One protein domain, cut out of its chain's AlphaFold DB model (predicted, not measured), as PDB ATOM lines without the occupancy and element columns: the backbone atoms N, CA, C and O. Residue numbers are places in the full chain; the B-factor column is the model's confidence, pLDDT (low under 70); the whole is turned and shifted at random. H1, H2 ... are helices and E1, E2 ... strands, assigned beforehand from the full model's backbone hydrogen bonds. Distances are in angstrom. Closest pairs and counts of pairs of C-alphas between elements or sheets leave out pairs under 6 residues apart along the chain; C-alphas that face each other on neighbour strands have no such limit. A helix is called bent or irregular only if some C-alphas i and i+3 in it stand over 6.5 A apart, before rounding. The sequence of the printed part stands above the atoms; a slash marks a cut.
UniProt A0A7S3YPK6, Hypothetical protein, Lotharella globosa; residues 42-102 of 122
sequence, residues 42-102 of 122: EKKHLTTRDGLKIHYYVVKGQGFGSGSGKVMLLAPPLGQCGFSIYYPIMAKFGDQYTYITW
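This is residues 42 to 102 of the 122 residues of the protein "Hypothetical protein" of Lotharella globosa (UniProt A0A7S3YPK6). A twisted sheet of four strands has one helix, H1, over one face, towards its E3 and E4 side, and no named helix over the other face. The first three strands fold back and forth as hairpins; E4 comes in beside E3 after the helix. The printed part has 61 residues, in the order E1, E2, E3, H1, E4; the sheet order is E1, E2, E3, E4, mixed, and the class is mixed helices and strands. It is compact, with a radius of gyration of the C-alphas of 12.0 A, and elongated, spanning 35 by 21 by 19 A.

E1 is residues 42 to 47, 16.7 A, beginning at C-alpha 42 (-42.591, 46.044, 12.536). E2 is residues 53 to 60, 22.4 A, and E3 residues 70 to 74, 13.0 A. H1 is residues 83 to 93, 15.3 A, neither bent nor irregular, but only just: C-alphas 84 and 87 are 6.2 A apart. E4 is residues 98 to 101, 10.0 A, ending at C-alpha 101 (-37.571, 53.352, -1.606).

E1, E2 and E3 form a meander, each strand the antiparallel neighbour of the one before; N 44 and O 56 are 2.8 A apart, N 59 and O 71 2.9 A. E3 and E4 are parallel at 19 degrees, with N 72 and O 98 at 2.9 A. E3, H1 and E4 make a strand-helix-strand unit, two parallel neighbour strands with a helix between, and its crossover is right-handed. H1 is on the sheet at a height of 9.0 A, over E3, only just slantwise to the strands at 32 degrees to E3 on the local plane. In H1, 6 of 7 O i to N i+4 pairs are within hydrogen-bond range.

The farthest C-alphas, of Asp 50 and Phe 64, are 36.5 A apart. The printed part has no cut and no long link. Residues 61 to 69, 75 to 84 and 102 have pLDDT under 70.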
ATOM      1  N   GLU A  42     -42.813  47.483  12.369       87.75
ATOM      2  CA  GLU A  42     -42.591  46.044  12.536       87.75
ATOM      3  C   GLU A  42     -41.435  45.598  11.632       87.75
ATOM      4  O   GLU A  42     -41.513  45.703  10.404       87.75
ATOM      5  N   LYS A  43     -40.352  45.088  12.225       86.25
ATOM      6  CA  LYS A  43     -39.226  44.530  11.469       86.25
ATOM      7  C   LYS A  43     -39.574  43.128  10.978       86.25
ATOM      8  O   LYS A  43     -39.957  42.268  11.768       86.25
ATOM      9  N   LYS A  44     -39.396  42.883   9.684       86.12
ATOM     10  CA  LYS A  44     -39.593  41.574   9.062       86.12
ATOM     11  C   LYS A  44     -38.350  41.126   8.310       86.12
ATOM     12  O   LYS A  44     -37.506  41.920   7.891       86.12
ATOM     13  N   HIS A  45     -38.257  39.812   8.174       85.50
ATOM     14  CA  HIS A  45     -37.141  39.118   7.563       85.50
ATOM     15  C   HIS A  45     -37.679  38.234   6.447       85.50
ATOM     16  O   HIS A  45     -38.654  37.508   6.643       85.50
ATOM     17  N   LEU A  46     -37.059  38.311   5.277       84.31
ATOM     18  CA  LEU A  46     -37.355  37.435   4.156       84.31
ATOM     19  C   LEU A  46     -36.052  36.855   3.625       84.31
ATOM     20  O   LEU A  46     -35.172  37.601   3.215       84.31
ATOM     21  N   THR A  47     -35.959  35.532   3.578       85.69
ATOM     22  CA  THR A  47     -34.886  34.851   2.853       85.69
ATOM     23  C   THR A  47     -35.418  34.459   1.481       85.69
ATOM     24  O   THR A  47     -36.469  33.823   1.375       85.69
ATOM     25  N   THR A  48     -34.743  34.899   0.423       79.12
ATOM     26  CA  THR A  48     -35.063  34.491  -0.954       79.12
ATOM     27  C   THR A  48     -34.610  33.052  -1.209       79.12
ATOM     28  O   THR A  48     -33.852  32.487  -0.420       79.12
ATOM     29  N   ARG A  49     -35.051  32.459  -2.327       81.00
ATOM     30  CA  ARG A  49     -34.599  31.124  -2.752       81.00
ATOM     31  C   ARG A  49     -33.072  31.040  -2.843       81.00
ATOM     32  O   ARG A  49     -32.499  30.029  -2.465       81.00
ATOM     33  N   ASP A  50     -32.438  32.127  -3.269       82.56
ATOM     34  CA  ASP A  50     -30.995  32.200  -3.498       82.56
ATOM     35  C   ASP A  50     -30.216  32.546  -2.209       82.56
ATOM     36  O   ASP A  50     -29.044  32.907  -2.244       82.56
ATOM     37  N   GLY A  51     -30.870  32.474  -1.043       81.50
ATOM     38  CA  GLY A  51     -30.251  32.704   0.265       81.50
ATOM     39  C   GLY A  51     -30.085  34.178   0.649       81.50
ATOM     40  O   GLY A  51     -29.622  34.468   1.754       81.50
ATOM     41  N   LEU A  52     -30.501  35.124  -0.204       77.25
ATOM     42  CA  LEU A  52     -30.437  36.552   0.115       77.25
ATOM     43  C   LEU A  52     -31.376  36.880   1.281       77.25
ATOM     44  O   LEU A  52     -32.583  36.638   1.194       77.25
ATOM     45  N   LYS A  53     -30.824  37.464   2.347       79.56
ATOM     46  CA  LYS A  53     -31.565  37.917   3.529       79.56
ATOM     47  C   LYS A  53     -31.986  39.373   3.346       79.56
ATOM     48  O   LYS A  53     -31.166  40.282   3.410       79.56
ATOM     49  N   ILE A  54     -33.276  39.588   3.135       78.56
ATOM     50  CA  ILE A  54     -33.898  40.902   2.996       78.56
ATOM     51  C   ILE A  54     -34.500  41.299   4.344       78.56
ATOM     52  O   ILE A  54     -35.331  40.588   4.916       78.56
ATOM     53  N   HIS A  55     -34.089  42.462   4.839       79.69
ATOM     54  CA  HIS A  55     -34.669  43.104   6.012       79.69
ATOM     55  C   HIS A  55     -35.571  44.245   5.548       79.69
ATOM     56  O   HIS A  55     -35.115  45.129   4.827       79.69
ATOM     57  N   TYR A  56     -36.837  44.235   5.957       77.62
ATOM     58  CA  TYR A  56     -37.780  45.300   5.619       77.62
ATOM     59  C   TYR A  56     -38.624  45.685   6.829       77.62
ATOM     60  O   TYR A  56     -38.811  44.896   7.761       77.62
ATOM     61  N   TYR A  57     -39.115  46.920   6.816       79.19
ATOM     62  CA  TYR A  57     -39.939  47.471   7.884       79.19
ATOM     63  C   TYR A  57     -41.345  47.713   7.354       79.19
ATOM     64  O   TYR A  57     -41.524  48.332   6.302       79.19
ATOM     65  N   VAL A  58     -42.339  47.215   8.083       80.69
ATOM     66  CA  VAL A  58     -43.752  47.439   7.782       80.69
ATOM     67  C   VAL A  58     -44.315  48.394   8.813       80.69
ATOM     68  O   VAL A  58     -44.225  48.154  10.015       80.69
ATOM     69  N   VAL A  59     -44.919  49.473   8.338       80.81
ATOM     70  CA  VAL A  59     -45.607  50.443   9.183       80.81
ATOM     71  C   VAL A  59     -47.101  50.301   8.924       80.81
ATOM     72  O   VAL A  59     -47.563  50.445   7.791       80.81
ATOM     73  N   LYS A  60     -47.862  49.989   9.975       76.62
ATOM     74  CA  LYS A  60     -49.326  49.984   9.930       76.62
ATOM     75  C   LYS A  60     -49.804  51.411  10.186       76.62
ATOM     76  O   LYS A  60     -49.784  51.871  11.325       76.62
ATOM     77  N   GLY A  61     -50.157  52.126   9.125       67.44
ATOM     78  CA  GLY A  61     -50.784  53.438   9.221       67.44
ATOM     79  C   GLY A  61     -52.304  53.320   9.325       67.44
ATOM     80  O   GLY A  61     -52.907  52.389   8.791       67.44
ATOM     81  N   GLN A  62     -52.933  54.295   9.980       62.31
ATOM     82  CA  GLN A  62     -54.333  54.616   9.707       62.31
ATOM     83  C   GLN A  62     -54.352  55.196   8.287       62.31
ATOM     84  O   GLN A  62     -53.731  56.229   8.045       62.31
ATOM     85  N   GLY A  63     -54.929  54.471   7.327       55.06
ATOM     86  CA  GLY A  63     -54.867  54.844   5.914       55.06
ATOM     87  C   GLY A  63     -55.432  56.246   5.677       55.06
ATOM     88  O   GLY A  63     -56.609  56.488   5.920       55.06
ATOM     89  N   PHE A  64     -54.596  57.164   5.193       48.72
ATOM     90  CA  PHE A  64     -55.045  58.418   4.598       48.72
ATOM     91  C   PHE A  64     -55.211  58.173   3.088       48.72
ATOM     92  O   PHE A  64     -54.244  58.280   2.340       48.72
ATOM     93  N   GLY A  65     -56.411  57.773   2.645       54.34
ATOM     94  CA  GLY A  65     -56.748  57.562   1.224       54.34
ATOM     95  C   GLY A  65     -57.021  56.106   0.814       54.34
ATOM     96  O   GLY A  65     -57.088  55.216   1.654       54.34
ATOM     97  N   SER A  66     -57.193  55.875  -0.494       50.41
ATOM     98  CA  SER A  66     -57.611  54.601  -1.121       50.41
ATOM     99  C   SER A  66     -56.566  53.472  -1.097       50.41
ATOM    100  O   SER A  66     -56.831  52.381  -1.597       50.41
ATOM    101  N   GLY A  67     -55.387  53.704  -0.517       56.38
ATOM    102  CA  GLY A  67     -54.380  52.668  -0.289       56.38
ATOM    103  C   GLY A  67     -54.682  51.834   0.960       56.38
ATOM    104  O   GLY A  67     -55.347  52.290   1.884       56.38
ATOM    105  N   SER A  68     -54.117  50.627   1.044       61.34
ATOM    106  CA  SER A  68     -54.306  49.665   2.151       61.34
ATOM    107  C   SER A  68     -53.898  50.159   3.557       61.34
ATOM    108  O   SER A  68     -53.950  49.391   4.521       61.34
ATOM    109  N   GLY A  69     -53.408  51.398   3.683       68.62
ATOM    110  CA  GLY A  69     -52.840  51.978   4.905       68.62
ATOM    111  C   GLY A  69     -51.512  51.351   5.344       68.62
ATOM    112  O   GLY A  69     -50.913  51.798   6.325       68.62
ATOM    113  N   LYS A  70     -51.023  50.324   4.638       76.81
ATOM    114  CA  LYS A  70     -49.771  49.632   4.954       76.81
ATOM    115  C   LYS A  70     -48.648  50.194   4.101       76.81
ATOM    116  O   LYS A  70     -48.701  50.154   2.873       76.81
ATOM    117  N   VAL A  71     -47.602  50.668   4.762       78.19
ATOM    118  CA  VAL A  71     -46.409  51.198   4.102       78.19
ATOM    119  C   VAL A  71     -45.262  50.212   4.290       78.19
ATOM    120  O   VAL A  71     -45.014  49.747   5.407       78.19
ATOM    121  N   MET A  72     -44.570  49.888   3.197       81.06
ATOM    122  CA  MET A  72     -43.358  49.074   3.207       81.06
ATOM    123  C   MET A  72     -42.155  49.950   2.863       81.06
ATOM    124  O   MET A  72     -42.065  50.499   1.766       81.06
ATOM    125  N   LEU A  73     -41.231  50.065   3.815       77.94
ATOM    126  CA  LEU A  73     -39.984  50.808   3.654       77.94
ATOM    127  C   LEU A  73     -38.884  49.847   3.203       77.94
ATOM    128  O   LEU A  73     -38.525  48.915   3.934       77.94
ATOM    129  N   LEU A  74     -38.366  50.082   1.999       75.75
ATOM    130  CA  LEU A  74     -37.283  49.316   1.396       75.75
ATOM    131  C   LEU A  74     -35.985  50.107   1.524       75.75
ATOM    132  O   LEU A  74     -35.784  51.111   0.841       75.75
ATOM    133  N   ALA A  75     -35.098  49.643   2.403       68.12
ATOM    134  CA  ALA A  75     -33.742  50.162   2.443       68.12
ATOM    135  C   ALA A  75     -33.000  49.686   1.179       68.12
ATOM    136  O   ALA A  75     -33.025  48.482   0.905       68.12
ATOM    137  N   PRO A  76     -32.333  50.572   0.420       60.56
ATOM    138  CA  PRO A  76     -31.431  50.147  -0.638       60.56
ATOM    139  C   PRO A  76     -30.290  49.355   0.019       60.56
ATOM    140  O   PRO A  76     -29.586  49.893   0.882       60.56
ATOM    141  N   PRO A  77     -30.089  48.073  -0.312       55.12
ATOM    142  CA  PRO A  77     -28.929  47.364   0.188       55.12
ATOM    143  C   PRO A  77     -27.699  47.947  -0.509       55.12
ATOM    144  O   PRO A  77     -27.622  47.906  -1.729       55.12
ATOM    145  N   LEU A  78     -26.798  48.541   0.280       49.78
ATOM    146  CA  LEU A  78     -25.415  48.947  -0.025       49.78
ATOM    147  C   LEU A  78     -24.985  48.765  -1.501       49.78
ATOM    148  O   LEU A  78     -24.225  47.857  -1.822       49.78
ATOM    149  N   GLY A  79     -25.473  49.631  -2.397       52.50
ATOM    150  CA  GLY A  79     -25.056  49.676  -3.806       52.50
ATOM    151  C   GLY A  79     -26.005  49.058  -4.842       52.50
ATOM    152  O   GLY A  79     -25.764  49.233  -6.032       52.50
ATOM    153  N   GLN A  80     -27.102  48.403  -4.450       54.31
ATOM    154  CA  GLN A  80     -28.184  48.059  -5.378       54.31
ATOM    155  C   GLN A  80     -29.295  49.106  -5.297       54.31
ATOM    156  O   GLN A  80     -30.196  49.055  -4.460       54.31
ATOM    157  N   CYS A  81     -29.207  50.080  -6.193       55.34
ATOM    158  CA  CYS A  81     -30.272  51.021  -6.504       55.34
ATOM    159  C   CYS A  81     -30.946  50.597  -7.817       55.34
ATOM    160  O   CYS A  81     -30.276  50.209  -8.771       55.34
ATOM    161  N   GLY A  82     -32.278  50.672  -7.869       57.25
ATOM    162  CA  GLY A  82     -33.046  50.472  -9.097       57.25
ATOM    163  C   GLY A  82     -34.070  49.340  -9.051       57.25
ATOM    164  O   GLY A  82     -34.380  48.751  -8.015       57.25
ATOM    165  N   PHE A  83     -34.626  49.065 -10.224       61.47
ATOM    166  CA  PHE A  83     -35.771  48.184 -10.441       61.47
ATOM    167  C   PHE A  83     -35.567  46.718 -10.028       61.47
ATOM    168  O   PHE A  83     -36.544  46.014  -9.763       61.47
ATOM    169  N   SER A  84     -34.318  46.256  -9.947       63.88
ATOM    170  CA  SER A  84     -33.962  44.852  -9.712       63.88
ATOM    171  C   SER A  84     -34.417  44.308  -8.355       63.88
ATOM    172  O   SER A  84     -34.727  43.125  -8.259       63.88
ATOM    173  N   ILE A  85     -34.509  45.148  -7.320       70.06
ATOM    174  CA  ILE A  85     -35.029  44.753  -5.995       70.06
ATOM    175  C   ILE A  85     -36.522  45.054  -5.877       70.06
ATOM    176  O   ILE A  85     -37.269  44.319  -5.232       70.06
ATOM    177  N   TYR A  86     -36.960  46.138  -6.510       72.19
ATOM    178  CA  TYR A  86     -38.327  46.626  -6.411       72.19
ATOM    179  C   TYR A  86     -39.334  45.637  -7.009       72.19
ATOM    180  O   TYR A  86     -40.286  45.246  -6.332       72.19
ATOM    181  N   TYR A  87     -39.095  45.167  -8.239       75.44
ATOM    182  CA  TYR A  87     -40.043  44.294  -8.931       75.44
ATOM    183  C   TYR A  87     -40.236  42.926  -8.268       75.44
ATOM    184  O   TYR A  87     -41.388  42.525  -8.125       75.44
ATOM    185  N   PRO A  88     -39.198  42.210  -7.792       78.62
ATOM    186  CA  PRO A  88     -39.406  40.951  -7.075       78.62
ATOM    187  C   PRO A  88     -40.210  41.114  -5.780       78.62
ATOM    188  O   PRO A  88     -41.014  40.249  -5.429       78.62
ATOM    189  N   ILE A  89     -40.017  42.227  -5.066       78.69
ATOM    190  CA  ILE A  89     -40.760  42.519  -3.835       78.69
ATOM    191  C   ILE A  89     -42.218  42.855  -4.170       78.69
ATOM    192  O   ILE A  89     -43.121  42.294  -3.547       78.69
ATOM    193  N   MET A  90     -42.464  43.692  -5.182       79.94
ATOM    194  CA  MET A  90     -43.821  43.955  -5.673       79.94
ATOM    195  C   MET A  90     -44.511  42.687  -6.173       79.94
ATOM    196  O   MET A  90     -45.642  42.425  -5.790       79.94
ATOM    197  N   ALA A  91     -43.833  41.856  -6.963       81.12
ATOM    198  CA  ALA A  91     -44.393  40.603  -7.466       81.12
ATOM    199  C   ALA A  91     -44.804  39.658  -6.327       81.12
ATOM    200  O   ALA A  91     -45.780  38.924  -6.447       81.12
ATOM    201  N   LYS A  92     -44.080  39.690  -5.200       83.88
ATOM    202  CA  LYS A  92     -44.379  38.859  -4.031       83.88
ATOM    203  C   LYS A  92     -45.521  39.394  -3.167       83.88
ATOM    204  O   LYS A  92     -46.288  38.603  -2.624       83.88
ATOM    205  N   PHE A  93     -45.575  40.703  -2.955       83.62
ATOM    206  CA  PHE A  93     -46.491  41.322  -1.990       83.62
ATOM    207  C   PHE A  93     -47.689  42.030  -2.646       83.62
ATOM    208  O   PHE A  93     -48.621  42.416  -1.941       83.62
ATOM    209  N   GLY A  94     -47.694  42.146  -3.973       83.94
ATOM    210  CA  GLY A  94     -48.778  42.708  -4.773       83.94
ATOM    211  C   GLY A  94     -48.977  44.209  -4.569       83.94
ATOM    212  O   GLY A  94     -48.041  44.970  -4.349       83.94
ATOM    213  N   ASP A  95     -50.231  44.633  -4.631       82.00
ATOM    214  CA  ASP A  95     -50.707  45.998  -4.383       82.00
ATOM    215  C   ASP A  95     -51.064  46.247  -2.903       82.00
ATOM    216  O   ASP A  95     -51.553  47.312  -2.525       82.00
ATOM    217  N   GLN A  96     -50.786  45.275  -2.027       81.62
ATOM    218  CA  GLN A  96     -51.157  45.329  -0.613       81.62
ATOM    219  C   GLN A  96     -50.388  46.384   0.189       81.62
ATOM    220  O   GLN A  96     -50.740  46.631   1.347       81.62
ATOM    221  N   TYR A  97     -49.330  46.975  -0.372       80.69
ATOM    222  CA  TYR A  97     -48.460  47.929   0.309       80.69
ATOM    223  C   TYR A  97     -48.175  49.140  -0.574       80.69
ATOM    224  O   TYR A  97     -47.993  49.030  -1.782       80.69
ATOM    225  N   THR A  98     -48.042  50.305   0.057       81.38
ATOM    226  CA  THR A  98     -47.349  51.443  -0.551       81.38
ATOM    227  C   THR A  98     -45.848  51.259  -0.356       81.38
ATOM    228  O   THR A  98     -45.366  51.249   0.780       81.38
ATOM    229  N   TYR A  99     -45.112  51.085  -1.450       77.75
ATOM    230  CA  TYR A  99     -43.667  50.869  -1.426       77.75
ATOM    231  C   TYR A  99     -42.924  52.201  -1.449       77.75
ATOM    232  O   TYR A  99     -43.090  52.991  -2.374       77.75
ATOM    233  N   ILE A 100     -42.073  52.424  -0.451       75.88
ATOM    234  CA  ILE A 100     -41.193  53.588  -0.379       75.88
ATOM    235  C   ILE A 100     -39.753  53.089  -0.464       75.88
ATOM    236  O   ILE A 100     -39.327  52.265   0.347       75.88
ATOM    237  N   THR A 101     -39.009  53.601  -1.441       72.75
ATOM    238  CA  THR A 101     -37.571  53.352  -1.606       72.75
ATOM    239  C   THR A 101     -36.842  54.690  -1.513       72.75
ATOM    240  O   THR A 101     -37.380  55.703  -1.957       72.75
ATOM    241  N   TRP A 102     -35.642  54.719  -0.937       65.06
ATOM    242  CA  TRP A 102     -34.777  55.898  -0.978       65.06
ATOM    243  C   TRP A 102     -33.478  55.540  -1.696       65.06
ATOM    244  O   TRP A 102     -32.893  54.494  -1.444       65.06
TER     245      TRP A 102